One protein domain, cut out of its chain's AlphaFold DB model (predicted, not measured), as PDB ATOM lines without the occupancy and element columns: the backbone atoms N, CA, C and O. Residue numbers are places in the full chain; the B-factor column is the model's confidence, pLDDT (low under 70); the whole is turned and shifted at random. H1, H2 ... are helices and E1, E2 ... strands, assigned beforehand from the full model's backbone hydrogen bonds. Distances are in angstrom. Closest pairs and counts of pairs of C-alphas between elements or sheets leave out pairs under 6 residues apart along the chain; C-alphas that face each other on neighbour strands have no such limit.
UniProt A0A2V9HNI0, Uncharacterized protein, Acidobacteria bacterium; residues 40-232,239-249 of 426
ATOM      1  N   THR A  40     -18.195 -13.952 -10.808       94.50
ATOM      2  CA  THR A  40     -17.222 -15.046 -10.708       94.50
ATOM      3  C   THR A  40     -16.012 -14.791 -11.588       94.50
ATOM      4  O   THR A  40     -16.154 -14.597 -12.794       94.50
ATOM      5  N   ILE A  41     -14.821 -14.883 -11.001       96.75
ATOM      6  CA  ILE A  41     -13.544 -14.834 -11.738       96.75
ATOM      7  C   ILE A  41     -12.885 -16.212 -11.877       96.75
ATOM      8  O   ILE A  41     -11.854 -16.341 -12.524       96.75
ATOM      9  N   CYS A  42     -13.472 -17.251 -11.281       93.94
ATOM     10  CA  CYS A  42     -12.921 -18.601 -11.276       93.94
ATOM     11  C   CYS A  42     -12.938 -19.274 -12.657       93.94
ATOM     12  O   CYS A  42     -13.674 -18.878 -13.561       93.94
ATOM     13  N   PHE A  43     -12.134 -20.323 -12.818       94.69
ATOM     14  CA  PHE A  43     -12.130 -21.130 -14.040       94.69
ATOM     15  C   PHE A  43     -13.344 -22.076 -14.091       94.69
ATOM     16  O   PHE A  43     -13.951 -22.357 -13.049       94.69
ATOM     17  N   PRO A  44     -13.695 -22.625 -15.270       93.69
ATOM     18  CA  PRO A  44     -14.551 -23.803 -15.329       93.69
ATOM     19  C   PRO A  44     -13.998 -24.899 -14.412       93.69
ATOM     20  O   PRO A  44     -12.779 -25.058 -14.288       93.69
ATOM     21  N   ASP A  45     -14.888 -25.620 -13.735       90.31
ATOM     22  CA  ASP A  45     -14.550 -26.759 -12.858       90.31
ATOM     23  C   ASP A  45     -13.740 -26.415 -11.602       90.31
ATOM     24  O   ASP A  45     -13.400 -27.292 -10.808       90.31
ATOM     25  N   ASP A  46     -13.461 -25.132 -11.375       90.81
ATOM     26  CA  ASP A  46     -12.650 -24.661 -10.263       90.81
ATOM     27  C   ASP A  46     -13.365 -24.853  -8.916       90.81
ATOM     28  O   ASP A  46     -14.424 -24.254  -8.709       90.81
ATOM     29  N   PRO A  47     -12.823 -25.619  -7.953       88.62
ATOM     30  CA  PRO A  47     -13.423 -25.712  -6.624       88.62
ATOM     31  C   PRO A  47     -13.325 -24.391  -5.836       88.62
ATOM     32  O   PRO A  47     -14.030 -24.217  -4.836       88.62
ATOM     33  N   LYS A  48     -12.483 -23.443  -6.257       91.56
ATOM     34  CA  LYS A  48     -12.320 -22.125  -5.637       91.56
ATOM     35  C   LYS A  48     -13.254 -21.128  -6.327       91.56
ATOM     36  O   LYS A  48     -12.943 -20.562  -7.370       91.56
ATOM     37  N   LYS A  49     -14.450 -20.941  -5.761       92.31
ATOM     38  CA  LYS A  49     -15.494 -20.055  -6.313       92.31
ATOM     39  C   LYS A  49     -15.325 -18.616  -5.816       92.31
ATOM     40  O   LYS A  49     -16.124 -18.131  -5.019       92.31
ATOM     41  N   SER A  50     -14.253 -17.971  -6.262       95.12
ATOM     42  CA  SER A  50     -13.929 -16.584  -5.919       95.12
ATOM     43  C   SER A  50     -14.860 -15.600  -6.621       95.12
ATOM     44  O   SER A  50     -15.161 -15.748  -7.813       95.12
ATOM     45  N   LEU A  51     -15.307 -14.590  -5.876       96.19
ATOM     46  CA  LEU A  51     -16.269 -13.593  -6.333       96.19
ATOM     47  C   LEU A  51     -15.721 -12.182  -6.163       96.19
ATOM     48  O   LEU A  51     -15.092 -11.872  -5.154       96.19
ATOM     49  N   VAL A  52     -16.031 -11.326  -7.130       97.69
ATOM     50  CA  VAL A  52     -15.829  -9.879  -7.059       97.69
ATOM     51  C   VAL A  52     -17.172  -9.235  -6.742       97.69
ATOM     52  O   VAL A  52     -18.149  -9.445  -7.465       97.69
ATOM     53  N   GLY A  53     -17.238  -8.494  -5.640       95.50
ATOM     54  CA  GLY A  53     -18.416  -7.721  -5.259       95.50
ATOM     55  C   GLY A  53     -18.503  -6.380  -5.985       95.50
ATOM     56  O   GLY A  53     -17.634  -6.015  -6.771       95.50
ATOM     57  N   GLN A  54     -19.573  -5.628  -5.729       92.69
ATOM     58  CA  GLN A  54     -19.882  -4.382  -6.439       92.69
ATOM     59  C   GLN A  54     -18.832  -3.272  -6.249       92.69
ATOM     60  O   GLN A  54     -18.691  -2.426  -7.128       92.69
ATOM     61  N   ALA A  55     -18.098  -3.266  -5.134       94.31
ATOM     62  CA  ALA A  55     -17.023  -2.310  -4.878       94.31
ATOM     63  C   ALA A  55     -15.644  -2.840  -5.313       94.31
ATOM     64  O   ALA A  55     -14.625  -2.229  -5.007       94.31
ATOM     65  N   GLY A  56     -15.597  -3.952  -6.056       96.94
ATOM     66  CA  GLY A  56     -14.353  -4.572  -6.514       96.94
ATOM     67  C   GLY A  56     -13.644  -5.394  -5.436       96.94
ATOM     68  O   GLY A  56     -12.526  -5.858  -5.652       96.94
ATOM     69  N   GLU A  57     -14.276  -5.586  -4.280       97.75
ATOM     70  CA  GLU A  57     -13.766  -6.412  -3.195       97.75
ATOM     71  C   GLU A  57     -13.820  -7.901  -3.550       97.75
ATOM     72  O   GLU A  57     -14.775  -8.368  -4.178       97.75
ATOM     73  N   LEU A  58     -12.817  -8.663  -3.110       98.38
ATOM     74  CA  LEU A  58     -12.824 -10.119  -3.256       98.38
ATOM     75  C   LEU A  58     -13.582 -10.758  -2.096       98.38
ATOM     76  O   LEU A  58     -13.398 -10.373  -0.940       98.38
ATOM     77  N   ARG A  59     -14.426 -11.744  -2.400       96.94
ATOM     78  CA  ARG A  59     -15.281 -12.435  -1.431       96.94
ATOM     79  C   ARG A  59     -15.024 -13.939  -1.475       96.94
ATOM     80  O   ARG A  59     -15.103 -14.560  -2.537       96.94
ATOM     81  N   TYR A  60     -14.751 -14.519  -0.308       95.19
ATOM     82  CA  TYR A  60     -14.378 -15.923  -0.143       95.19
ATOM     83  C   TYR A  60     -15.184 -16.609   0.954       95.19
ATOM     84  O   TYR A  60     -15.628 -15.983   1.917       95.19
ATOM     85  N   GLY A  61     -15.313 -17.931   0.825       89.94
ATOM     86  CA  GLY A  61     -15.885 -18.771   1.875       89.94
ATOM     87  C   GLY A  61     -17.328 -18.399   2.198       89.94
ATOM     88  O   GLY A  61     -17.636 -18.136   3.357       89.94
ATOM     89  N   PHE A  62     -18.188 -18.343   1.174       88.44
ATOM     90  CA  PHE A  62     -19.620 -18.137   1.380       88.44
ATOM     91  C   PHE A  62     -20.175 -19.181   2.360       88.44
ATOM     92  O   PHE A  62     -19.856 -20.372   2.242       88.44
ATOM     93  N   ALA A  63     -20.975 -18.734   3.326       78.00
ATOM     94  CA  ALA A  63     -21.515 -19.593   4.366       78.00
ATOM     95  C   ALA A  63     -22.369 -20.726   3.770       78.00
ATOM     96  O   ALA A  63     -23.234 -20.522   2.922       78.00
ATOM     97  N   LYS A  64     -22.136 -21.962   4.226       68.31
ATOM     98  CA  LYS A  64     -22.842 -23.166   3.741       68.31
ATOM     99  C   LYS A  64     -24.203 -23.371   4.420       68.31
ATOM    100  O   LYS A  64     -24.597 -24.509   4.669       68.31
ATOM    101  N   ASN A  65     -24.890 -22.295   4.782       68.88
ATOM    102  CA  ASN A  65     -26.168 -22.350   5.482       68.88
ATOM    103  C   ASN A  65     -27.246 -21.660   4.634       68.88
ATOM    104  O   ASN A  65     -27.026 -20.584   4.095       68.88
ATOM    105  N   LEU A  66     -28.408 -22.299   4.505       65.44
ATOM    106  CA  LEU A  66     -29.515 -21.846   3.656       65.44
ATOM    107  C   LEU A  66     -30.233 -20.600   4.192       65.44
ATOM    108  O   LEU A  66     -31.011 -19.992   3.465       65.44
ATOM    109  N   LEU A  67     -29.988 -20.230   5.450       70.81
ATOM    110  CA  LEU A  67     -30.640 -19.108   6.129       70.81
ATOM    111  C   LEU A  67     -29.766 -17.848   6.215       70.81
ATOM    112  O   LEU A  67     -30.133 -16.899   6.906       70.81
ATOM    113  N   VAL A  68     -28.604 -17.832   5.560       75.69
ATOM    114  CA  VAL A  68     -27.666 -16.701   5.623       75.69
ATOM    115  C   VAL A  68     -27.927 -15.675   4.525       75.69
ATOM    116  O   VAL A  68     -28.418 -16.002   3.443       75.69
ATOM    117  N   GLY A  69     -27.588 -14.416   4.810       77.69
ATOM    118  CA  GLY A  69     -27.663 -13.331   3.834       77.69
ATOM    119  C   GLY A  69     -26.716 -13.545   2.649       77.69
ATOM    120  O   GLY A  69     -25.705 -14.244   2.743       77.69
ATOM    121  N   MET A  70     -27.008 -12.893   1.520       78.62
ATOM    122  CA  MET A  70     -26.210 -12.973   0.279       78.62
ATOM    123  C   MET A  70     -24.800 -12.360   0.416       78.62
ATOM    124  O   MET A  70     -23.973 -12.456  -0.496       78.62
ATOM    125  N   GLU A  71     -24.539 -11.701   1.540       81.88
ATOM    126  CA  GLU A  71     -23.309 -11.039   1.958       81.88
ATOM    127  C   GLU A  71     -22.492 -11.830   2.997       81.88
ATOM    128  O   GLU A  71     -21.415 -11.370   3.397       81.88
ATOM    129  N   ASP A  72     -22.963 -13.011   3.416       88.19
ATOM    130  CA  ASP A  72     -22.311 -13.818   4.451       88.19
ATOM    131  C   ASP A  72     -21.104 -14.604   3.910       88.19
ATOM    132  O   ASP A  72     -21.152 -15.788   3.564       88.19
ATOM    133  N   PHE A  73     -19.997 -13.879   3.795       92.62
ATOM    134  CA  PHE A  73     -18.688 -14.394   3.425       92.62
ATOM    135  C   PHE A  73     -17.767 -14.419   4.639       92.62
ATOM    136  O   PHE A  73     -17.614 -13.402   5.330       92.62
ATOM    137  N   GLY A  74     -17.096 -15.557   4.838       92.81
ATOM    138  CA  GLY A  74     -16.107 -15.731   5.899       92.81
ATOM    139  C   GLY A  74     -14.860 -14.865   5.715       92.81
ATOM    140  O   GLY A  74     -14.171 -14.572   6.689       92.81
ATOM    141  N   THR A  75     -14.544 -14.432   4.490       95.94
ATOM    142  CA  THR A  75     -13.481 -13.446   4.244       95.94
ATOM    143  C   THR A  75     -13.846 -12.499   3.106       95.94
ATOM    144  O   THR A  75     -14.243 -12.942   2.028       95.94
ATOM    145  N   VAL A  76     -13.688 -11.194   3.340       97.38
ATOM    146  CA  VAL A  76     -13.868 -10.138   2.332       97.38
ATOM    147  C   VAL A  76     -12.661  -9.207   2.332       97.38
ATOM    148  O   VAL A  76     -12.339  -8.630   3.367       97.38
ATOM    149  N   CYS A  77     -12.027  -9.037   1.172       98.31
ATOM    150  CA  CYS A  77     -10.873  -8.160   0.964       98.31
ATOM    151  C   CYS A  77     -11.297  -6.928   0.161       98.31
ATOM    152  O   CYS A  77     -11.447  -7.007  -1.058       98.31
ATOM    153  N   ALA A  78     -11.499  -5.804   0.842       97.75
ATOM    154  CA  ALA A  78     -11.847  -4.522   0.247       97.75
ATOM    155  C   ALA A  78     -10.598  -3.680  -0.039       97.75
ATOM    156  O   ALA A  78      -9.658  -3.651   0.755       97.75
ATOM    157  N   PHE A  79     -10.611  -2.963  -1.158       98.00
ATOM    158  CA  PHE A  79      -9.482  -2.178  -1.653       98.00
ATOM    159  C   PHE A  79      -9.862  -0.703  -1.698       98.00
ATOM    160  O   PHE A  79     -10.912  -0.354  -2.229       98.00
ATOM    161  N   SER A  80      -9.022   0.158  -1.135       96.69
ATOM    162  CA  SER A  80      -9.309   1.587  -0.997       96.69
ATOM    163  C   SER A  80      -8.013   2.387  -0.825       96.69
ATOM    164  O   SER A  80      -6.906   1.850  -0.916       96.69
ATOM    165  N   LEU A  81      -8.143   3.681  -0.553       95.38
ATOM    166  CA  LEU A  81      -7.055   4.585  -0.203       95.38
ATOM    167  C   LEU A  81      -7.223   5.068   1.247       95.38
ATOM    168  O   LEU A  81      -8.338   5.262   1.733       95.38
ATOM    169  N   ALA A  82      -6.118   5.304   1.948       92.44
ATOM    170  CA  ALA A  82      -6.127   5.919   3.271       92.44
ATOM    171  C   ALA A  82      -6.711   7.347   3.228       92.44
ATOM    172  O   ALA A  82      -6.746   7.995   2.180       92.44
ATOM    173  N   GLY A  83      -7.180   7.842   4.375       87.56
ATOM    174  CA  GLY A  83      -7.813   9.159   4.515       87.56
ATOM    175  C   GLY A  83      -9.337   9.098   4.666       87.56
ATOM    176  O   GLY A  83      -9.954   8.058   4.452       87.56
ATOM    177  N   MET A  84      -9.931  10.233   5.038       74.31
ATOM    178  CA  MET A  84     -11.318  10.353   5.523       74.31
ATOM    179  C   MET A  84     -12.380  10.527   4.420       74.31
ATOM    180  O   MET A  84     -13.484  10.978   4.704       74.31
ATOM    181  N   GLN A  85     -12.048  10.262   3.154       85.75
ATOM    182  CA  GLN A  85     -12.966  10.485   2.029       85.75
ATOM    183  C   GLN A  85     -13.676   9.189   1.629       85.75
ATOM    184  O   GLN A  85     -13.077   8.120   1.651       85.75
ATOM    185  N   ASP A  86     -14.933   9.263   1.218       88.12
ATOM    186  CA  ASP A  86     -15.653   8.056   0.816       88.12
ATOM    187  C   ASP A  86     -15.299   7.625  -0.607       88.12
ATOM    188  O   ASP A  86     -15.043   8.446  -1.495       88.12
ATOM    189  N   ASP A  87     -15.309   6.313  -0.813       94.44
ATOM    190  CA  ASP A  87     -15.174   5.709  -2.128       94.44
ATOM    191  C   ASP A  87     -16.510   5.773  -2.868       94.44
ATOM    192  O   ASP A  87     -17.551   5.337  -2.367       94.44
ATOM    193  N   ARG A  88     -16.482   6.278  -4.102       96.06
ATOM    194  CA  ARG A  88     -17.635   6.253  -5.003       96.06
ATOM    195  C   ARG A  88     -17.364   5.312  -6.164       96.06
ATOM    196  O   ARG A  88     -16.616   5.657  -7.076       96.06
ATOM    197  N   VAL A  89     -18.012   4.150  -6.173       95.50
ATOM    198  CA  VAL A  89     -17.974   3.237  -7.326       95.50
ATOM    199  C   VAL A  89     -18.665   3.910  -8.512       95.50
ATOM    200  O   VAL A  89     -19.865   4.180  -8.471       95.50
ATOM    201  N   VAL A  90     -17.906   4.199  -9.567       95.75
ATOM    202  CA  VAL A  90     -18.411   4.832 -10.794       95.75
ATOM    203  C   VAL A  90     -18.964   3.786 -11.745       95.75
ATOM    204  O   VAL A  90     -20.034   3.966 -12.326       95.75
ATOM    205  N   ARG A  91     -18.220   2.693 -11.929       94.06
ATOM    206  CA  ARG A  91     -18.578   1.619 -12.852       94.06
ATOM    207  C   ARG A  91     -17.852   0.332 -12.485       94.06
ATOM    208  O   ARG A  91     -16.695   0.371 -12.076       94.06
ATOM    209  N   GLN A  92     -18.508  -0.795 -12.741       95.31
ATOM    210  CA  GLN A  92     -17.874  -2.105 -12.828       95.31
ATOM    211  C   GLN A  92     -18.200  -2.741 -14.185       95.31
ATOM    212  O   GLN A  92     -19.315  -2.577 -14.688       95.31
ATOM    213  N   TRP A  93     -17.238  -3.412 -14.817       94.88
ATOM    214  CA  TRP A  93     -17.449  -4.093 -16.097       94.88
ATOM    215  C   TRP A  93     -16.523  -5.299 -16.280       94.88
ATOM    216  O   TRP A  93     -15.506  -5.432 -15.606       94.88
ATOM    217  N   LEU A  94     -16.906  -6.173 -17.210       96.06
ATOM    218  CA  LEU A  94     -16.086  -7.272 -17.717       96.06
ATOM    219  C   LEU A  94     -15.406  -6.832 -19.012       96.06
ATOM    220  O   LEU A  94     -16.016  -6.097 -19.790       96.06
ATOM    221  N   GLU A  95     -14.200  -7.324 -19.287       96.81
ATOM    222  CA  GLU A  95     -13.526  -7.044 -20.564       96.81
ATOM    223  C   GLU A  95     -14.298  -7.590 -21.777       96.81
ATOM    224  O   GLU A  95     -14.347  -6.945 -22.823       96.81
ATOM    225  N   ALA A  96     -14.926  -8.762 -21.636       95.81
ATOM    226  CA  ALA A  96     -15.791  -9.363 -22.650       95.81
ATOM    227  C   ALA A  96     -16.771 -10.370 -22.012       95.81
ATOM    228  O   ALA A  96     -16.532 -10.838 -20.893       95.81
ATOM    229  N   PRO A  97     -17.853 -10.781 -22.706       94.62
ATOM    230  CA  PRO A  97     -18.800 -11.767 -22.176       94.62
ATOM    231  C   PRO A  97     -18.166 -13.108 -21.772       94.62
ATOM    232  O   PRO A  97     -18.605 -13.727 -20.807       94.62
ATOM    233  N   ASN A  98     -17.113 -13.543 -22.467       96.00
ATOM    234  CA  ASN A  98     -16.352 -14.757 -22.157       96.00
ATOM    235  C   ASN A  98     -15.155 -14.528 -21.223       96.00
ATOM    236  O   ASN A  98     -14.614 -15.507 -20.727       96.00
ATOM    237  N   ILE A  99     -14.730 -13.283 -20.980       97.75
ATOM    238  CA  ILE A  99     -13.504 -12.964 -20.230       97.75
ATOM    239  C   ILE A  99     -13.898 -12.395 -18.858       97.75
ATOM    240  O   ILE A  99     -14.248 -11.215 -18.764       97.75
ATOM    241  N   PRO A 100     -13.875 -13.200 -17.778       96.94
ATOM    242  CA  PRO A 100     -14.214 -12.769 -16.430       96.94
ATOM    243  C   PRO A 100     -13.038 -12.052 -15.748       96.94
ATOM    244  O   PRO A 100     -12.627 -12.404 -14.646       96.94
ATOM    245  N   ILE A 101     -12.494 -11.039 -16.421       98.50
ATOM    246  CA  ILE A 101     -11.601 -10.047 -15.822       98.50
ATOM    247  C   ILE A 101     -12.471  -8.847 -15.474       98.50
ATOM    248  O   ILE A 101     -13.100  -8.253 -16.354       98.50
ATOM    249  N   VAL A 102     -12.569  -8.552 -14.179       98.50
ATOM    250  CA  VAL A 102     -13.490  -7.548 -13.642       98.50
ATOM    251  C   VAL A 102     -12.725  -6.263 -13.378       98.50
ATOM    252  O   VAL A 102     -11.803  -6.241 -12.567       98.50
ATOM    253  N   HIS A 103     -13.160  -5.181 -14.006       98.62
ATOM    254  CA  HIS A 103     -12.677  -3.837 -13.726       98.62
ATOM    255  C   HIS A 103     -13.670  -3.113 -12.834       98.62
ATOM    256  O   HIS A 103     -14.866  -3.105 -13.126       98.62
ATOM    257  N   THR A 104     -13.186  -2.475 -11.773       98.56
ATOM    258  CA  THR A 104     -13.979  -1.571 -10.935       98.56
ATOM    259  C   THR A 104     -13.284  -0.222 -10.864       98.56
ATOM    260  O   THR A 104     -12.162  -0.130 -10.371       98.56
ATOM    261  N   LEU A 105     -13.961   0.821 -11.345       98.38
ATOM    262  CA  LEU A 105     -13.502   2.200 -11.250       98.38
ATOM    263  C   LEU A 105     -14.140   2.867 -10.035       98.38
ATOM    264  O   LEU A 105     -15.364   3.016  -9.956       98.38
ATOM    265  N   ILE A 106     -13.290   3.300  -9.115       97.88
ATOM    266  CA  ILE A 106     -13.645   3.996  -7.887       97.88
ATOM    267  C   ILE A 106     -13.111   5.422  -7.975       97.88
ATOM    268  O   ILE A 106     -11.964   5.671  -8.350       97.88
ATOM    269  N   GLU A 107     -13.947   6.377  -7.605       96.50
ATOM    270  CA  GLU A 107     -13.571   7.774  -7.494       96.50
ATOM    271  C   GLU A 107     -13.480   8.221  -6.044       96.50
ATOM    272  O   GLU A 107     -14.376   7.969  -5.240       96.50
ATOM    273  N   ARG A 108     -12.439   9.007  -5.775       94.31
ATOM    274  CA  ARG A 108     -12.330   9.888  -4.613       94.31
ATOM    275  C   ARG A 108     -12.220  11.344  -5.088       94.31
ATOM    276  O   ARG A 108     -12.050  11.590  -6.289       94.31
ATOM    277  N   PRO A 109     -12.350  12.342  -4.201       92.75
ATOM    278  CA  PRO A 109     -12.236  13.753  -4.570       92.75
ATOM    279  C   PRO A 109     -10.981  14.121  -5.379       92.75
ATOM    280  O   PRO A 109     -11.103  14.845  -6.363       92.75
ATOM    281  N   THR A 110      -9.807  13.588  -5.029       93.19
ATOM    282  CA  THR A 110      -8.526  13.938  -5.680       93.19
ATOM    283  C   THR A 110      -7.947  12.843  -6.579       93.19
ATOM    284  O   THR A 110      -7.025  13.113  -7.349       93.19
ATOM    285  N   ALA A 111      -8.494  11.624  -6.533       95.38
ATOM    286  CA  ALA A 111      -7.926  10.448  -7.189       95.38
ATOM    287  C   ALA A 111      -8.987   9.564  -7.853       95.38
ATOM    288  O   ALA A 111     -10.171   9.592  -7.508       95.38
ATOM    289  N   THR A 112      -8.524   8.726  -8.768       96.94
ATOM    290  CA  THR A 112      -9.236   7.557  -9.284       96.94
ATOM    291  C   THR A 112      -8.449   6.304  -8.926       96.94
ATOM    292  O   THR A 112      -7.216   6.323  -8.916       96.94
ATOM    293  N   LEU A 113      -9.174   5.245  -8.597       97.25
ATOM    294  CA  LEU A 113      -8.667   3.930  -8.242       97.25
ATOM    295  C   LEU A 113      -9.332   2.923  -9.178       97.25
ATOM    296  O   LEU A 113     -10.545   2.732  -9.119       97.25
ATOM    297  N   GLU A 114      -8.549   2.293 -10.044       98.25
ATOM    298  CA  GLU A 114      -9.013   1.186 -10.873       98.25
ATOM    299  C   GLU A 114      -8.504  -0.136 -10.304       98.25
ATOM    300  O   GLU A 114      -7.302  -0.329 -10.105       98.25
ATOM    301  N   LEU A 115      -9.438  -1.046 -10.045       98.75
ATOM    302  CA  LEU A 115      -9.175  -2.411  -9.608       98.75
ATOM    303  C   LEU A 115      -9.435  -3.348 -10.783       98.75
ATOM    304  O   LEU A 115     -10.562  -3.411 -11.266       98.75
ATOM    305  N   THR A 116      -8.419  -4.084 -11.226       98.75
ATOM    306  CA  THR A 116      -8.556  -5.166 -12.211       98.75
ATOM    307  C   THR A 116      -8.388  -6.502 -11.497       98.75
ATOM    308  O   THR A 116      -7.272  -6.871 -11.127       98.75
ATOM    309  N   ALA A 117      -9.493  -7.208 -11.273       98.81
ATOM    310  CA  ALA A 117      -9.538  -8.487 -10.573       98.81
ATOM    311  C   ALA A 117      -9.649  -9.656 -11.559       98.81
ATOM    312  O   ALA A 117     -10.526  -9.667 -12.428       98.81
ATOM    313  N   PHE A 118      -8.770 -10.648 -11.420       98.56
ATOM    314  CA  PHE A 118      -8.713 -11.806 -12.312       98.56
ATOM    315  C   PHE A 118      -8.045 -13.019 -11.662       98.56
ATOM    316  O   PHE A 118      -7.329 -12.920 -10.668       98.56
ATOM    317  N   ALA A 119      -8.270 -14.179 -12.261       97.94
ATOM    318  CA  ALA A 119      -7.718 -15.456 -11.842       97.94
ATOM    319  C   ALA A 119      -6.574 -15.906 -12.757       97.94
ATOM    320  O   ALA A 119      -6.700 -15.830 -13.978       97.94
ATOM    321  N   THR A 120      -5.511 -16.462 -12.178       96.88
ATOM    322  CA  THR A 120      -4.487 -17.236 -12.898       96.88
ATOM    323  C   THR A 120      -4.430 -18.664 -12.362       96.88
ATOM    324  O   THR A 120      -4.806 -18.930 -11.214       96.88
ATOM    325  N   ARG A 121      -4.002 -19.604 -13.209       94.31
ATOM    326  CA  ARG A 121      -3.727 -20.993 -12.829       94.31
ATOM    327  C   ARG A 121      -2.570 -21.528 -13.668       94.31
ATOM    328  O   ARG A 121      -2.796 -22.057 -14.752       94.31
ATOM    329  N   HIS A 122      -1.351 -21.412 -13.150       90.88
ATOM    330  CA  HIS A 122      -0.180 -22.030 -13.774       90.88
ATOM    331  C   HIS A 122       0.046 -23.433 -13.220       90.88
ATOM    332  O   HIS A 122      -0.290 -23.699 -12.071       90.88
ATOM    333  N   ALA A 123       0.657 -24.323 -14.004       87.31
ATOM    334  CA  ALA A 123       1.021 -25.656 -13.521       87.31
ATOM    335  C   ALA A 123       1.997 -25.592 -12.329       87.31
ATOM    336  O   ALA A 123       1.825 -26.326 -11.361       87.31
ATOM    337  N   ASP A 124       2.952 -24.657 -12.378       88.88
ATOM    338  CA  ASP A 124       4.012 -24.523 -11.371       88.88
ATOM    339  C   ASP A 124       3.649 -23.569 -10.216       88.88
ATOM    340  O   ASP A 124       4.350 -23.522  -9.209       88.88
ATOM    341  N   GLU A 125       2.548 -22.812 -10.344       92.94
ATOM    342  CA  GLU A 125       2.051 -21.900  -9.300       92.94
ATOM    343  C   GLU A 125       0.745 -22.389  -8.659       92.94
ATOM    344  O   GLU A 125       0.492 -22.135  -7.492       92.94
ATOM    345  N   GLY A 126      -0.125 -23.080  -9.386       93.94
ATOM    346  CA  GLY A 126      -1.495 -23.358  -8.952       93.94
ATOM    347  C   GLY A 126      -2.432 -22.153  -9.109       93.94
ATOM    348  O   GLY A 126      -2.140 -21.198  -9.832       93.94
ATOM    349  N   ARG A 127      -3.605 -22.210  -8.467       96.31
ATOM    350  CA  ARG A 127      -4.662 -21.193  -8.568       96.31
ATOM    351  C   ARG A 127      -4.373 -19.968  -7.696       96.31
ATOM    352  O   ARG A 127      -4.263 -20.090  -6.475       96.31
ATOM    353  N   VAL A 128      -4.333 -18.781  -8.302       97.62
ATOM    354  CA  VAL A 128      -4.124 -17.501  -7.599       97.62
ATOM    355  C   VAL A 128      -5.141 -16.468  -8.069       97.62
ATOM    356  O   VAL A 128      -5.358 -16.304  -9.271       97.62
ATOM    357  N   ASP A 129      -5.790 -15.786  -7.128       98.50
ATOM    358  CA  ASP A 129      -6.595 -14.597  -7.420       98.50
ATOM    359  C   ASP A 129      -5.720 -13.349  -7.350       98.50
ATOM    360  O   ASP A 129      -4.928 -13.182  -6.427       98.50
ATOM    361  N   ASN A 130      -5.861 -12.467  -8.331       98.50
ATOM    362  CA  ASN A 130      -5.022 -11.294  -8.506       98.50
ATOM    363  C   ASN A 130      -5.891 -10.040  -8.543       98.50
ATOM    364  O   ASN A 130      -6.964 -10.034  -9.149       98.50
ATOM    365  N   VAL A 131      -5.391  -8.964  -7.941       98.75
ATOM    366  CA  VAL A 131      -5.921  -7.610  -8.093       98.75
ATOM    367  C   VAL A 131      -4.772  -6.700  -8.479       98.75
ATOM    368  O   VAL A 131      -3.840  -6.483  -7.700       98.75
ATOM    369  N   LEU A 132      -4.846  -6.160  -9.692       98.38
ATOM    370  CA  LEU A 132      -4.025  -5.033 -10.100       98.38
ATOM    371  C   LEU A 132      -4.748  -3.751  -9.695       98.38
ATOM    372  O   LEU A 132      -5.852  -3.465 -10.158       98.38
ATOM    373  N   MET A 133      -4.106  -2.986  -8.827       98.44
ATOM    374  CA  MET A 133      -4.587  -1.709  -8.333       98.44
ATOM    375  C   MET A 133      -3.827  -0.584  -9.030       98.44
ATOM    376  O   MET A 133      -2.605  -0.516  -8.903       98.44
ATOM    377  N   THR A 134      -4.536   0.305  -9.723       97.94
ATOM    378  CA  THR A 134      -3.957   1.471 -10.410       97.94
ATOM    379  C   THR A 134      -4.561   2.757  -9.856       97.94
ATOM    380  O   THR A 134      -5.781   2.895  -9.804       97.94
ATOM    381  N   ILE A 135      -3.717   3.700  -9.439       97.88
ATOM    382  CA  ILE A 135      -4.128   4.968  -8.826       97.88
ATOM    383  C   ILE A 135      -3.633   6.128  -9.682       97.88
ATOM    384  O   ILE A 135      -2.427   6.280  -9.900       97.88
ATOM    385  N   LEU A 136      -4.562   6.982 -10.101       97.12
ATOM    386  CA  LEU A 136      -4.292   8.168 -10.911       97.12
ATOM    387  C   LEU A 136      -4.870   9.422 -10.247       97.12
ATOM    388  O   LEU A 136      -6.014   9.385  -9.778       97.12
ATOM    389  N   PRO A 137      -4.140  10.550 -10.237       96.75
ATOM    390  CA  PRO A 137      -4.697  11.806  -9.766       96.75
ATOM    391  C   PRO A 137      -5.730  12.356 -10.750       96.75
ATOM    392  O   PRO A 137      -5.596  12.223 -11.969       96.75
ATOM    393  N   LYS A 138      -6.737  13.061 -10.233       94.44
ATOM    394  CA  LYS A 138      -7.699  13.787 -11.076       94.44
ATOM    395  C   LYS A 138      -7.105  15.070 -11.655       94.44
ATOM    396  O   LYS A 138      -7.437  15.437 -12.783       94.44
ATOM    397  N   GLN A 139      -6.239  15.752 -10.910       90.88
ATOM    398  CA  GLN A 139      -5.646  17.035 -11.300       90.88
ATOM    399  C   GLN A 139      -4.134  17.001 -11.073       90.88
ATOM    400  O   GLN A 139      -3.422  16.472 -11.927       90.88
ATOM    401  N   ASP A 140      -3.679  17.525  -9.938       93.50
ATOM    402  CA  ASP A 140      -2.269  17.613  -9.570       93.50
ATOM    403  C   ASP A 140      -1.725  16.284  -9.049       93.50
ATOM    404  O   ASP A 140      -2.492  15.392  -8.681       93.50
ATOM    405  N   ALA A 141      -0.399  16.153  -9.002       94.50
ATOM    406  CA  ALA A 141       0.232  15.010  -8.360       94.50
ATOM    407  C   ALA A 141      -0.203  14.916  -6.890       94.50
ATOM    408  O   ALA A 141      -0.340  15.926  -6.196       94.50
ATOM    409  N   ILE A 142      -0.443  13.693  -6.423       94.38
ATOM    410  CA  ILE A 142      -0.883  13.441  -5.051       94.38
ATOM    411  C   ILE A 142      -0.043  12.346  -4.413       94.38
ATOM    412  O   ILE A 142       0.343  11.376  -5.067       94.38
ATOM    413  N   ALA A 143       0.150  12.458  -3.101       93.56
ATOM    414  CA  ALA A 143       0.544  11.325  -2.286       93.56
ATOM    415  C   ALA A 143      -0.676  10.423  -2.048       93.56
ATOM    416  O   ALA A 143      -1.735  10.890  -1.620       93.56
ATOM    417  N   ALA A 144      -0.530   9.129  -2.307       94.56
ATOM    418  CA  ALA A 144      -1.544   8.125  -2.033       94.56
ATOM    419  C   ALA A 144      -0.952   7.002  -1.177       94.56
ATOM    420  O   ALA A 144       0.154   6.523  -1.423       94.56
ATOM    421  N   SER A 145      -1.718   6.565  -0.179       94.44
ATOM    422  CA  SER A 145      -1.427   5.369   0.611       94.44
ATOM    423  C   SER A 145      -2.551   4.365   0.365       94.44
ATOM    424  O   SER A 145      -3.682   4.605   0.799       94.44
ATOM    425  N   PRO A 146      -2.305   3.285  -0.392       96.31
ATOM    426  CA  PRO A 146      -3.320   2.275  -0.625       96.31
ATOM    427  C   PRO A 146      -3.560   1.421   0.614       96.31
ATOM    428  O   PRO A 146      -2.656   1.161   1.410       96.31
ATOM    429  N   ARG A 147      -4.795   0.950   0.751       95.81
ATOM    430  CA  ARG A 147      -5.260   0.168   1.891       95.81
ATOM    431  C   ARG A 147      -6.041  -1.052   1.418       95.81
ATOM    432  O   ARG A 147      -6.935  -0.928   0.583       95.81
ATOM    433  N   VAL A 148      -5.743  -2.206   2.006       97.88
ATOM    434  CA  VAL A 148      -6.537  -3.433   1.883       97.88
ATOM    435  C   VAL A 148      -7.155  -3.731   3.243       97.88
ATOM    436  O   VAL A 148      -6.436  -3.994   4.204       97.88
ATOM    437  N   HIS A 149      -8.479  -3.664   3.335       97.62
ATOM    438  CA  HIS A 149      -9.209  -4.040   4.541       97.62
ATOM    439  C   HIS A 149      -9.766  -5.455   4.384       97.62
ATOM    440  O   HIS A 149     -10.473  -5.752   3.423       97.62
ATOM    441  N   VAL A 150      -9.436  -6.332   5.323       97.88
ATOM    442  CA  VAL A 150      -9.772  -7.750   5.306       97.88
ATOM    443  C   VAL A 150     -10.704  -8.046   6.470       97.88
ATOM    444  O   VAL A 150     -10.272  -8.190   7.615       97.88
ATOM    445  N   ARG A 151     -11.995  -8.174   6.172       96.69
ATOM    446  CA  ARG A 151     -12.991  -8.651   7.133       96.69
ATOM    447  C   ARG A 151     -12.921 -10.171   7.177       96.69
ATOM    448  O   ARG A 151     -13.277 -10.819   6.195       96.69
ATOM    449  N   THR A 152     -12.474 -10.737   8.292       95.31
ATOM    450  CA  THR A 152     -12.351 -12.189   8.488       95.31
ATOM    451  C   THR A 152     -12.373 -12.554   9.972       95.31
ATOM    452  O   THR A 152     -12.172 -11.692  10.825       95.31
ATOM    453  N   CYS A 153     -12.579 -13.835  10.272       92.69
ATOM    454  CA  CYS A 153     -12.301 -14.420  11.588       92.69
ATOM    455  C   CYS A 153     -10.971 -15.195  11.624       92.69
ATOM    456  O   CYS A 153     -10.619 -15.753  12.661       92.69
ATOM    457  N   LEU A 154     -10.257 -15.282  10.495       94.06
ATOM    458  CA  LEU A 154      -8.945 -15.921  10.429       94.06
ATOM    459  C   LEU A 154      -7.876 -14.990  11.011       94.06
ATOM    460  O   LEU A 154      -7.883 -13.803  10.692       94.06
ATOM    461  N   PRO A 155      -6.948 -15.508  11.824       95.94
ATOM    462  CA  PRO A 155      -5.886 -14.697  12.392       95.94
ATOM    463  C   PRO A 155      -4.744 -14.494  11.387       95.94
ATOM    464  O   PRO A 155      -4.229 -15.452  10.805       95.94
ATOM    465  N   PHE A 156      -4.316 -13.244  11.208       97.06
ATOM    466  CA  PHE A 156      -3.257 -12.871  10.269       97.06
ATOM    467  C   PHE A 156      -2.093 -12.143  10.940       97.06
ATOM    468  O   PHE A 156      -2.265 -11.398  11.904       97.06
ATOM    469  N   LYS A 157      -0.889 -12.329  10.386       96.75
ATOM    470  CA  LYS A 157       0.310 -11.557  10.744       96.75
ATOM    471  C   LYS A 157       1.038 -11.063   9.501       96.75
ATOM    472  O   LYS A 157       1.122 -11.767   8.494       96.75
ATOM    473  N   LEU A 158       1.627  -9.875   9.602       97.19
ATOM    474  CA  LEU A 158       2.585  -9.383   8.617       97.19
ATOM    475  C   LEU A 158       3.921 -10.110   8.822       97.19
ATOM    476  O   LEU A 158       4.508 -10.028   9.897       97.19
ATOM    477  N   SER A 159       4.385 -10.839   7.807       96.00
ATOM    478  CA  SER A 159       5.629 -11.615   7.865       96.00
ATOM    479  C   SER A 159       6.816 -10.900   7.227       96.00
ATOM    480  O   SER A 159       7.945 -11.097   7.666       96.00
ATOM    481  N   SER A 160       6.584 -10.099   6.186       93.25
ATOM    482  CA  SER A 160       7.626  -9.305   5.528       93.25
ATOM    483  C   SER A 160       7.073  -7.975   5.026       93.25
ATOM    484  O   SER A 160       5.882  -7.852   4.734       93.25
ATOM    485  N   GLY A 161       7.958  -6.981   4.937       87.38
ATOM    486  CA  GLY A 161       7.689  -5.666   4.359       87.38
ATOM    487  C   GLY A 161       8.293  -5.504   2.958       87.38
ATOM    488  O   GLY A 161       8.782  -6.470   2.376       87.38
ATOM    489  N   PRO A 162       8.269  -4.285   2.402       85.31
ATOM    490  CA  PRO A 162       8.735  -4.005   1.045       85.31
ATOM    491  C   PRO A 162      10.176  -4.481   0.781       85.31
ATOM    492  O   PRO A 162      10.994  -4.490   1.701       85.31
ATOM    493  N   PRO A 163      10.503  -4.893  -0.459       88.25
ATOM    494  CA  PRO A 163       9.717  -4.720  -1.689       88.25
ATOM    495  C   PRO A 163       8.533  -5.686  -1.832       88.25
ATOM    496  O   PRO A 163       7.641  -5.432  -2.641       88.25
ATOM    497  N   THR A 164       8.485  -6.739  -1.011       93.62
ATOM    498  CA  THR A 164       7.474  -7.790  -1.108       93.62
ATOM    499  C   THR A 164       6.771  -8.020   0.221       93.62
ATOM    500  O   THR A 164       7.333  -8.542   1.182       93.62
ATOM    501  N   ILE A 165       5.497  -7.666   0.248       96.19
ATOM    502  CA  ILE A 165       4.660  -7.667   1.440       96.19
ATOM    503  C   ILE A 165       3.971  -9.018   1.530       96.19
ATOM    504  O   ILE A 165       3.276  -9.415   0.595       96.19
ATOM    505  N   VAL A 166       4.154  -9.718   2.645       97.62
ATOM    506  CA  VAL A 166       3.577 -11.050   2.859       97.62
ATOM    507  C   VAL A 166       2.757 -11.048   4.136       97.62
ATOM    508  O   VAL A 166       3.274 -10.758   5.216       97.62
ATOM    509  N   VAL A 167       1.485 -11.417   4.013       98.06
ATOM    510  CA  VAL A 167       0.578 -11.666   5.136       98.06
ATOM    511  C   VAL A 167       0.318 -13.165   5.219       98.06
ATOM    512  O   VAL A 167      -0.085 -13.785   4.233       98.06
ATOM    513  N   LEU A 168       0.559 -13.742   6.394       97.94
ATOM    514  CA  LEU A 168       0.375 -15.168   6.663       97.94
ATOM    515  C   LEU A 168      -0.848 -15.397   7.550       97.94
ATOM    516  O   LEU A 168      -1.073 -14.633   8.492       97.94
ATOM    517  N   ASP A 169      -1.567 -16.490   7.303       96.56
ATOM    518  CA  ASP A 169      -2.462 -17.112   8.285       96.56
ATOM    519  C   ASP A 169      -1.628 -17.665   9.442       96.56
ATOM    520  O   ASP A 169      -0.723 -18.473   9.236       96.56
ATOM    521  N   THR A 170      -1.890 -17.221  10.672       94.94
ATOM    522  CA  THR A 170      -1.089 -17.645  11.828       94.94
ATOM    523  C   THR A 170      -1.360 -19.083  12.246       94.94
ATOM    524  O   THR A 170      -0.506 -19.676  12.900       94.94
ATOM    525  N   ASN A 171      -2.515 -19.649  11.888       94.81
ATOM    526  CA  ASN A 171      -2.869 -21.025  12.228       94.81
ATOM    527  C   ASN A 171      -2.139 -22.029  11.334       94.81
ATOM    528  O   ASN A 171      -1.706 -23.079  11.801       94.81
ATOM    529  N   THR A 172      -2.016 -21.713  10.044       94.31
ATOM    530  CA  THR A 172      -1.443 -22.618   9.034       94.31
ATOM    531  C   THR A 172      -0.029 -22.229   8.610       94.31
ATOM    532  O   THR A 172       0.678 -23.032   8.009       94.31
ATOM    533  N   ASN A 173       0.392 -20.999   8.921       93.69
ATOM    534  CA  ASN A 173       1.614 -20.361   8.433       93.69
ATOM    535  C   ASN A 173       1.707 -20.307   6.892       93.69
ATOM    536  O   ASN A 173       2.795 -20.137   6.343       93.69
ATOM    537  N   ALA A 174       0.570 -20.435   6.201       95.44
ATOM    538  CA  ALA A 174       0.461 -20.320   4.751       95.44
ATOM    539  C   ALA A 174       0.255 -18.851   4.326       95.44
ATOM    540  O   ALA A 174      -0.332 -18.067   5.085       95.44
ATOM    541  N   PRO A 175       0.712 -18.451   3.124       97.19
ATOM    542  CA  PRO A 175       0.475 -17.108   2.613       97.19
ATOM    543  C   PRO A 175      -0.999 -16.882   2.302       97.19
ATOM    544  O   PRO A 175      -1.585 -17.551   1.455       97.19
ATOM    545  N   PHE A 176      -1.579 -15.884   2.963       97.56
ATOM    546  CA  PHE A 176      -2.913 -15.386   2.651       97.56
ATOM    547  C   PHE A 176      -2.868 -14.344   1.527       97.56
ATOM    548  O   PHE A 176      -3.682 -14.372   0.606       97.56
ATOM    549  N   LEU A 177      -1.907 -13.420   1.607       97.38
ATOM    550  CA  LEU A 177      -1.743 -12.322   0.660       97.38
ATOM    551  C   LEU A 177      -0.257 -12.070   0.413       97.38
ATOM    552  O   LEU A 177       0.534 -11.980   1.353       97.38
ATOM    553  N   VAL A 178       0.098 -11.902  -0.859       97.69
ATOM    554  CA  VAL A 178       1.412 -11.426  -1.298       97.69
ATOM    555  C   VAL A 178       1.204 -10.192  -2.171       97.69
ATOM    556  O   VAL A 178       0.451 -10.246  -3.141       97.69
ATOM    557  N   ALA A 179       1.847  -9.076  -1.843       97.19
ATOM    558  CA  ALA A 179       1.687  -7.826  -2.579       97.19
ATOM    559  C   ALA A 179       3.018  -7.126  -2.856       97.19
ATOM    560  O   ALA A 179       3.973  -7.236  -2.086       97.19
ATOM    561  N   ALA A 180       3.055  -6.361  -3.941       95.44
ATOM    562  CA  ALA A 180       4.181  -5.501  -4.281       95.44
ATOM    563  C   ALA A 180       3.704  -4.197  -4.923       95.44
ATOM    564  O   ALA A 180       2.742  -4.178  -5.697       95.44
ATOM    565  N   LYS A 181       4.417  -3.109  -4.620       95.00
ATOM    566  CA  LYS A 181       4.385  -1.886  -5.426       95.00
ATOM    567  C   LYS A 181       5.233  -2.140  -6.672       95.00
ATOM    568  O   LYS A 181       6.341  -2.655  -6.551       95.00
ATOM    569  N   LEU A 182       4.719  -1.804  -7.852       92.94
ATOM    570  CA  LEU A 182       5.418  -2.096  -9.111       92.94
ATOM    571  C   LEU A 182       6.564  -1.123  -9.404       92.94
ATOM    572  O   LEU A 182       7.479  -1.449 -10.153       92.94
ATOM    573  N   SER A 183       6.525   0.068  -8.810       87.88
ATOM    574  CA  SER A 183       7.670   0.971  -8.773       87.88
ATOM    575  C   SER A 183       8.523   0.682  -7.530       87.88
ATOM    576  O   SER A 183       7.969   0.282  -6.499       87.88
ATOM    577  N   PRO A 184       9.837   0.969  -7.554       82.25
ATOM    578  CA  PRO A 184      10.673   0.897  -6.360       82.25
ATOM    579  C   PRO A 184      10.066   1.665  -5.175       82.25
ATOM    580  O   PRO A 184       9.436   2.715  -5.341       82.25
ATOM    581  N   SER A 185      10.247   1.130  -3.968       77.25
ATOM    582  CA  SER A 185       9.835   1.772  -2.721       77.25
ATOM    583  C   SER A 185      10.819   1.448  -1.609       77.25
ATOM    584  O   SER A 185      11.221   0.295  -1.469       77.25
ATOM    585  N   LEU A 186      11.160   2.456  -0.805       72.44
ATOM    586  CA  LEU A 186      11.873   2.302   0.470       72.44
ATOM    587  C   LEU A 186      10.945   2.479   1.680       72.44
ATOM    588  O   LEU A 186      11.397   2.454   2.819       72.44
ATOM    589  N   ASP A 187       9.660   2.706   1.424       84.38
ATOM    590  CA  ASP A 187       8.657   2.873   2.466       84.38
ATOM    591  C   ASP A 187       8.272   1.522   3.099       84.38
ATOM    592  O   ASP A 187       8.726   0.469   2.651       84.38
ATOM    593  N   PHE A 188       7.454   1.536   4.148       87.38
ATOM    594  CA  PHE A 188       7.042   0.348   4.890       87.38
ATOM    595  C   PHE A 188       5.579  -0.036   4.620       87.38
ATOM    596  O   PHE A 188       4.793   0.726   4.066       87.38
ATOM    597  N   ALA A 189       5.214  -1.258   5.005       93.69
ATOM    598  CA  ALA A 189       3.829  -1.711   5.061       93.69
ATOM    599  C   ALA A 189       3.449  -1.963   6.522       93.69
ATOM    600  O   ALA A 189       4.305  -2.326   7.334       93.69
ATOM    601  N   THR A 190       2.179  -1.785   6.875       95.38
ATOM    602  CA  THR A 190       1.708  -2.021   8.249       95.38
ATOM    603  C   THR A 190       0.366  -2.715   8.247       95.38
ATOM    604  O   THR A 190      -0.510  -2.366   7.464       95.38
ATOM    605  N   LEU A 191       0.208  -3.678   9.150       96.06
ATOM    606  CA  LEU A 191      -1.031  -4.407   9.375       96.06
ATOM    607  C   LEU A 191      -1.587  -4.024  10.749       96.06
ATOM    608  O   LEU A 191      -0.908  -4.219  11.754       96.06
ATOM    609  N   TRP A 192      -2.802  -3.487  10.776       95.06
ATOM    610  CA  TRP A 192      -3.531  -3.123  11.993       95.06
ATOM    611  C   TRP A 192      -4.699  -4.085  12.207       95.06
ATOM    612  O   TRP A 192      -5.330  -4.485  11.231       95.06
ATOM    613  N   ASP A 193      -4.985  -4.440  13.458       93.38
ATOM    614  CA  ASP A 193      -6.150  -5.249  13.840       93.38
ATOM    615  C   ASP A 193      -7.281  -4.317  14.300       93.38
ATOM    616  O   ASP A 193      -7.249  -3.770  15.403       93.38
ATOM    617  N   GLU A 194      -8.239  -4.067  13.408       84.88
ATOM    618  CA  GLU A 194      -9.359  -3.145  13.608       84.88
ATOM    619  C   GLU A 194     -10.597  -3.685  12.876       84.88
ATOM    620  O   GLU A 194     -10.760  -3.481  11.672       84.88
ATOM    621  N   ALA A 195     -11.476  -4.388  13.605       84.56
ATOM    622  CA  ALA A 195     -12.672  -5.046  13.053       84.56
ATOM    623  C   ALA A 195     -12.358  -6.008  11.882       84.56
ATOM    624  O   ALA A 195     -13.074  -6.065  10.880       84.56
ATOM    625  N   GLY A 196     -11.266  -6.762  12.021       93.69
ATOM    626  CA  GLY A 196     -10.584  -7.472  10.942       93.69
ATOM    627  C   GLY A 196      -9.162  -6.932  10.818       93.69
ATOM    628  O   GLY A 196      -8.608  -6.424  11.786       93.69
ATOM    629  N   TYR A 197      -8.577  -6.986   9.625       97.38
ATOM    630  CA  TYR A 197      -7.222  -6.483   9.403       97.38
ATOM    631  C   TYR A 197      -7.188  -5.362   8.381       97.38
ATOM    632  O   TYR A 197      -7.774  -5.464   7.309       97.38
ATOM    633  N   THR A 198      -6.427  -4.316   8.664       97.25
ATOM    634  CA  THR A 198      -6.172  -3.227   7.728       97.25
ATOM    635  C   THR A 198      -4.697  -3.209   7.361       97.25
ATOM    636  O   THR A 198      -3.848  -2.830   8.166       97.25
ATOM    637  N   LEU A 199      -4.391  -3.618   6.129       97.38
ATOM    638  CA  LEU A 199      -3.057  -3.546   5.546       97.38
ATOM    639  C   LEU A 199      -2.895  -2.219   4.803       97.38
ATOM    640  O   LEU A 199      -3.542  -1.994   3.780       97.38
ATOM    641  N   TYR A 200      -1.994  -1.370   5.281       96.69
ATOM    642  CA  TYR A 200      -1.495  -0.223   4.532       96.69
ATOM    643  C   TYR A 200      -0.319  -0.671   3.669       96.69
ATOM    644  O   TYR A 200       0.676  -1.198   4.178       96.69
ATOM    645  N   LEU A 201      -0.460  -0.489   2.358       96.31
ATOM    646  CA  LEU A 201       0.610  -0.705   1.393       96.31
ATOM    647  C   LEU A 201       1.517   0.539   1.343       96.31
ATOM    648  O   LEU A 201       1.060   1.636   1.682       96.31
ATOM    649  N   PRO A 202       2.775   0.393   0.883       95.44
ATOM    650  CA  PRO A 202       3.732   1.491   0.803       95.44
ATOM    651  C   PRO A 202       3.145   2.677   0.057       95.44
ATOM    652  O   PRO A 202       2.615   2.506  -1.048       95.44
ATOM    653  N   HIS A 203       3.249   3.867   0.636       93.31
ATOM    654  CA  HIS A 203       2.764   5.078  -0.001       93.31
ATOM    655  C   HIS A 203       3.605   5.424  -1.238       93.31
ATOM    656  O   HIS A 203       4.666   4.856  -1.536       93.31
ATOM    657  N   GLY A 204       3.097   6.357  -2.023       93.19
ATOM    658  CA  GLY A 204       3.829   6.910  -3.144       93.19
ATOM    659  C   GLY A 204       3.194   8.186  -3.644       93.19
ATOM    660  O   GLY A 204       2.074   8.524  -3.266       93.19
ATOM    661  N   GLU A 205       3.915   8.863  -4.522       93.88
ATOM    662  CA  GLU A 205       3.383   9.958  -5.321       93.88
ATOM    663  C   GLU A 205       2.895   9.406  -6.664       93.88
ATOM    664  O   GLU A 205       3.548   8.546  -7.254       93.88
ATOM    665  N   THR A 206       1.721   9.846  -7.113       94.56
ATOM    666  CA  THR A 206       1.163   9.516  -8.433       94.56
ATOM    667  C   THR A 206       0.954  10.791  -9.235       94.56
ATOM    668  O   THR A 206       0.461  11.793  -8.711       94.56
ATOM    669  N   SER A 207       1.302  10.743 -10.517       94.44
ATOM    670  CA  SER A 207       1.055  11.802 -11.497       94.44
ATOM    671  C   SER A 207       0.279  11.229 -12.688       94.44
ATOM    672  O   SER A 207       0.104  10.018 -12.814       94.44
ATOM    673  N   ARG A 208      -0.200  12.081 -13.602       90.31
ATOM    674  CA  ARG A 208      -0.904  11.598 -14.806       90.31
ATOM    675  C   ARG A 208      -0.016  10.767 -15.741       90.31
ATOM    676  O   ARG A 208      -0.543   9.936 -16.472       90.31
ATOM    677  N   SER A 209       1.296  11.004 -15.743       91.94
ATOM    678  CA  SER A 209       2.264  10.248 -16.547       91.94
ATOM    679  C   SER A 209       2.805   9.014 -15.826       91.94
ATOM    680  O   SER A 209       3.268   8.086 -16.482       91.94
ATOM    681  N   GLU A 210       2.741   8.995 -14.496       93.50
ATOM    682  CA  GLU A 210       3.310   7.940 -13.659       93.50
ATOM    683  C   GLU A 210       2.263   7.465 -12.643       93.50
ATOM    684  O   GLU A 210       2.238   7.938 -11.501       93.50
ATOM    685  N   PRO A 211       1.353   6.557 -13.053       95.12
ATOM    686  CA  PRO A 211       0.383   5.973 -12.141       95.12
ATOM    687  C   PRO A 211       1.072   5.121 -11.077       95.12
ATOM    688  O   PRO A 211       1.957   4.314 -11.374       95.12
ATOM    689  N   LEU A 212       0.573   5.196  -9.845       96.06
ATOM    690  CA  LEU A 212       0.931   4.224  -8.819       96.06
ATOM    691  C   LEU A 212       0.212   2.908  -9.090       96.06
ATOM    692  O   LEU A 212      -1.010   2.879  -9.247       96.06
ATOM    693  N   ARG A 213       0.975   1.816  -9.116       96.75
ATOM    694  CA  ARG A 213       0.453   0.478  -9.388       96.75
ATOM    695  C   ARG A 213       0.914  -0.524  -8.340       96.75
ATOM    696  O   ARG A 213       2.085  -0.531  -7.950       96.75
ATOM    697  N   TYR A 214      -0.002  -1.397  -7.935       97.25
ATOM    698  CA  TYR A 214       0.249  -2.483  -6.992       97.25
ATOM    699  C   TYR A 214      -0.354  -3.772  -7.533       97.25
ATOM    700  O   TYR A 214      -1.484  -3.769  -8.022       97.25
ATOM    701  N   LEU A 215       0.382  -4.873  -7.417       97.94
ATOM    702  CA  LEU A 215      -0.158  -6.209  -7.640       97.94
ATOM    703  C   LEU A 215      -0.373  -6.868  -6.282       97.94
ATOM    704  O   LEU A 215       0.560  -6.954  -5.483       97.94
ATOM    705  N   ILE A 216      -1.598  -7.319  -6.032       98.50
ATOM    706  CA  ILE A 216      -1.995  -8.004  -4.803       98.50
ATOM    707  C   ILE A 216      -2.497  -9.392  -5.198       98.50
ATOM    708  O   ILE A 216      -3.393  -9.515  -6.032       98.50
ATOM    709  N   ARG A 217      -1.904 -10.432  -4.619       98.12
ATOM    710  CA  ARG A 217      -2.128 -11.836  -4.976       98.12
ATOM    711  C   ARG A 217      -2.645 -12.613  -3.772       98.12
ATOM    712  O   ARG A 217      -2.126 -12.448  -2.669       98.12
ATOM    713  N   PHE A 218      -3.617 -13.486  -4.003       98.19
ATOM    714  CA  PHE A 218      -4.284 -14.318  -3.002       98.19
ATOM    715  C   PHE A 218      -4.170 -15.795  -3.408       98.19
ATOM    716  O   PHE A 218      -4.953 -16.265  -4.247       98.19
ATOM    717  N   PRO A 219      -3.194 -16.532  -2.856       97.31
ATOM    718  CA  PRO A 219      -3.002 -17.951  -3.145       97.31
ATOM    719  C   PRO A 219      -4.225 -18.781  -2.731       97.31
ATOM    720  O   PRO A 219      -4.757 -18.591  -1.639       97.31
ATOM    721  N   GLN A 220      -4.694 -19.691  -3.593       95.88
ATOM    722  CA  GLN A 220      -5.901 -20.493  -3.339       95.88
ATOM    723  C   GLN A 220      -5.625 -21.990  -3.123       95.88
ATOM    724  O   GLN A 220      -6.489 -22.681  -2.575       95.88
ATOM    725  N   ASP A 221      -4.445 -22.489  -3.494       92.81
ATOM    726  CA  ASP A 221      -4.095 -23.920  -3.521       92.81
ATOM    727  C   ASP A 221      -2.979 -24.292  -2.526       92.81
ATOM    728  O   ASP A 221      -2.345 -25.335  -2.656       92.81
ATOM    729  N   GLY A 222      -2.752 -23.465  -1.501       90.31
ATOM    730  CA  GLY A 222      -1.746 -23.740  -0.466       90.31
ATOM    731  C   GLY A 222      -0.306 -23.540  -0.943       90.31
ATOM    732  O   GLY A 222       0.603 -24.213  -0.463       90.31
ATOM    733  N   GLN A 223      -0.103 -22.634  -1.901       94.81
ATOM    734  CA  GLN A 223       1.215 -22.277  -2.414       94.81
ATOM    735  C   GLN A 223       2.162 -21.762  -1.328       94.81
ATOM    736  O   GLN A 223       1.727 -21.147  -0.354       94.81
ATOM    737  N   SER A 224       3.472 -21.924  -1.542       94.44
ATOM    738  CA  SER A 224       4.482 -21.247  -0.728       94.44
ATOM    739  C   SER A 224       4.635 -19.776  -1.127       94.44
ATOM    740  O   SER A 224       4.204 -19.340  -2.199       94.44
ATOM    741  N   VAL A 225       5.276 -19.003  -0.254       94.75
ATOM    742  CA  VAL A 225       5.567 -17.588  -0.499       94.75
ATOM    743  C   VAL A 225       6.461 -17.433  -1.730       94.75
ATOM    744  O   VAL A 225       6.152 -16.636  -2.608       94.75
ATOM    745  N   GLU A 226       7.523 -18.226  -1.836       94.06
ATOM    746  CA  GLU A 226       8.541 -18.133  -2.890       94.06
ATOM    747  C   GLU A 226       7.932 -18.314  -4.286       94.06
ATOM    748  O   GLU A 226       8.243 -17.555  -5.206       94.06
ATOM    749  N   VAL A 227       7.018 -19.280  -4.420       93.56
ATOM    750  CA  VAL A 227       6.319 -19.587  -5.674       93.56
ATOM    751  C   VAL A 227       5.478 -18.393  -6.135       93.56
ATOM    752  O   VAL A 227       5.602 -17.944  -7.273       93.56
ATOM    753  N   VAL A 228       4.675 -17.823  -5.234       94.12
ATOM    754  CA  VAL A 228       3.775 -16.697  -5.548       94.12
ATOM    755  C   VAL A 228       4.565 -15.409  -5.804       94.12
ATOM    756  O   VAL A 228       4.199 -14.589  -6.649       94.12
ATOM    757  N   GLN A 229       5.670 -15.215  -5.080       92.62
ATOM    758  CA  GLN A 229       6.534 -14.046  -5.224       92.62
ATOM    759  C   GLN A 229       7.240 -13.989  -6.580       92.62
ATOM    760  O   GLN A 229       7.405 -12.893  -7.122       92.62
ATOM    761  N   GLY A 230       7.619 -15.139  -7.148       88.69
ATOM    762  CA  GLY A 230       8.324 -15.216  -8.432       88.69
ATOM    763  C   GLY A 230       7.588 -14.532  -9.590       88.69
ATOM    764  O   GLY A 230       8.220 -14.050 -10.527       88.69
ATOM    765  N   MET A 231       6.263 -14.405  -9.492       87.00
ATOM    766  CA  MET A 231       5.407 -13.832 -10.533       87.00
ATOM    767  C   MET A 231       5.051 -12.348 -10.311       87.00
ATOM    768  O   MET A 231       4.313 -11.766 -11.106       87.00
ATOM    769  N   LEU A 232       5.549 -11.692  -9.255       87.62
ATOM    770  CA  LEU A 232       5.178 -10.303  -8.928       87.62
ATOM    771  C   LEU A 232       5.651  -9.263  -9.955       87.62
ATOM    772  O   LEU A 232       5.044  -8.200 -10.069       87.62
ATOM    773  N   ALA A 239      -2.225 -10.777 -16.509       96.38
ATOM    774  CA  ALA A 239      -3.528 -10.348 -16.999       96.38
ATOM    775  C   ALA A 239      -3.723 -10.779 -18.460       96.38
ATOM    776  O   ALA A 239      -4.780 -11.303 -18.809       96.38
ATOM    777  N   GLU A 240      -2.703 -10.615 -19.308       97.12
ATOM    778  CA  GLU A 240      -2.782 -11.051 -20.701       97.12
ATOM    779  C   GLU A 240      -2.910 -12.567 -20.830       97.12
ATOM    780  O   GLU A 240      -3.718 -13.040 -21.622       97.12
ATOM    781  N   GLU A 241      -2.199 -13.347 -20.026       94.94
ATOM    782  CA  GLU A 241      -2.347 -14.800 -20.014       94.94
ATOM    783  C   GLU A 241      -3.765 -15.229 -19.636       94.94
ATOM    784  O   GLU A 241      -4.365 -16.054 -20.332       94.94
ATOM    785  N   ALA A 242      -4.343 -14.624 -18.594       97.06
ATOM    786  CA  ALA A 242      -5.734 -14.866 -18.235       97.06
ATOM    787  C   ALA A 242      -6.667 -14.547 -19.418       97.06
ATOM    788  O   ALA A 242      -7.531 -15.360 -19.759       97.06
ATOM    789  N   ARG A 243      -6.459 -13.424 -20.121       97.81
ATOM    790  CA  ARG A 243      -7.216 -13.108 -21.349       97.81
ATOM    791  C   ARG A 243      -7.042 -14.173 -22.417       97.81
ATOM    792  O   ARG A 243      -8.027 -14.555 -23.044       97.81
ATOM    793  N   GLN A 244      -5.819 -14.639 -22.655       97.44
ATOM    794  CA  GLN A 244      -5.533 -15.643 -23.678       97.44
ATOM    795  C   GLN A 244      -6.229 -16.967 -23.376       97.44
ATOM    796  O   GLN A 244      -6.862 -17.524 -24.274       97.44
ATOM    797  N   PHE A 245      -6.220 -17.416 -22.119       97.38
ATOM    798  CA  PHE A 245      -7.000 -18.579 -21.699       97.38
ATOM    799  C   PHE A 245      -8.481 -18.411 -22.069       97.38
ATOM    800  O   PHE A 245      -9.057 -19.263 -22.744       97.38
ATOM    801  N   TRP A 246      -9.100 -17.290 -21.692       97.62
ATOM    802  CA  TRP A 246     -10.533 -17.071 -21.917       97.62
ATOM    803  C   TRP A 246     -10.905 -16.799 -23.380       97.62
ATOM    804  O   TRP A 246     -12.032 -17.081 -23.786       97.62
ATOM    805  N   LYS A 247      -9.971 -16.296 -24.196       96.88
ATOM    806  CA  LYS A 247     -10.122 -16.204 -25.660       96.88
ATOM    807  C   LYS A 247     -10.117 -17.586 -26.319       96.88
ATOM    808  O   LYS A 247     -10.788 -17.771 -27.328       96.88
ATOM    809  N   GLN A 248      -9.364 -18.536 -25.766       96.31
ATOM    810  CA  GLN A 248      -9.278 -19.915 -26.266       96.31
ATOM    811  C   GLN A 248     -10.360 -20.832 -25.681       96.31
ATOM    812  O   GLN A 248     -10.682 -21.866 -26.276       96.31
ATOM    813  N   TRP A 249     -10.924 -20.464 -24.528       96.25
ATOM    814  CA  TRP A 249     -12.029 -21.175 -23.897       96.25
ATOM    815  C   TRP A 249     -13.231 -21.288 -24.841       96.25
ATOM    816  O   TRP A 249     -13.601 -20.344 -25.542       96.25
TER     817      TRP A 249
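What this domain is: This is residues 40 to 232 and 239 to 249 of the 426 residues of an uncharacterized protein of Acidobacteria bacterium (UniProt A0A2V9HNI0). Two antiparallel sheets stand partly face to face as a sandwich with crossed strands: a large, twisted sheet of eight strands and a smaller one of six. Two short helices, H1 and H2, cover part of the large sheet's other face, and the small ribbon E8 and E15 is at one end. The 204 printed residues hold sixteen named strands, E1 to E16, then H1 and H2; the class is mostly strand. The sheet orders are E4 - E5 - E6 - E7 - E16 - E12 - E11 - E10 and E1 - E2 - E3 - E9 - E14 - E13. The whole is compact, with a radius of gyration of the C-alphas of 16.5 A and spans of 46 by 39 by 39 A.

Where its parts are: E1, residues 51 to 53, begins at C-alpha 51 (-16.269, -13.593, -6.333). E2 is 58 to 62, E3 73 to 81 (22.6 A), E4 88 to 96 (23.6 A) and E5 99 to 107 (24.3 A). E6, 111 to 122, is 34.0 A long, and E7, 126 to 137, is 35.3 A. E8 is 142 to 144, E9 146 to 152, E10 156 to 160, E11 165 to 169, E12 175 to 181, E13 190 to 193, E14 197 to 200, E15 204 to 206 and E16 212 to 219 (23.2 A). H1 is 225 to 229; H2, 239 to 248, ends at C-alpha 248 (-9.278, -19.915, -26.266).

How they stand to each other: In the large sheet, E4 E5 E6 E7 and E10 E11 E12 are meanders, each strand the antiparallel neighbour of the one before; E1 E2 E3 is one too, in the smaller sheet. Between E6 and E7, N 114 and O 134 are 2.8 A apart; between E7 and E16, N 131 and O 216 are 2.8 A apart. In the smaller sheet, N 78 of E3 and O 149 of E9 are 2.8 A apart. The strands of the sandwich's two sheets stand at 40 degrees. At one edge the closest C-alphas of E10 and E13, Leu 158 and Leu 191, are 6.2 A apart. E8 runs on into E9 at 24 degrees, and N 144 of E8 is 2.8 A from O 204 of E15. H1 and H2 are on the same face of the large sheet, at heights of 7.7 A and 5.3 A; H2 makes two layers with it, a helix on one face of a sheet. In both helices every O i to N i+4 pair is within hydrogen-bond range.

The domain as a whole: The C-alphas farthest apart, of Leu 66 and Asp 140, are 49.7 A apart. Residues 233 to 238 are cut out, with 11.9 A between C-alphas 232 and 239. Of the links printed whole, none is long. Residues 64 to 66 have pLDDT under 70.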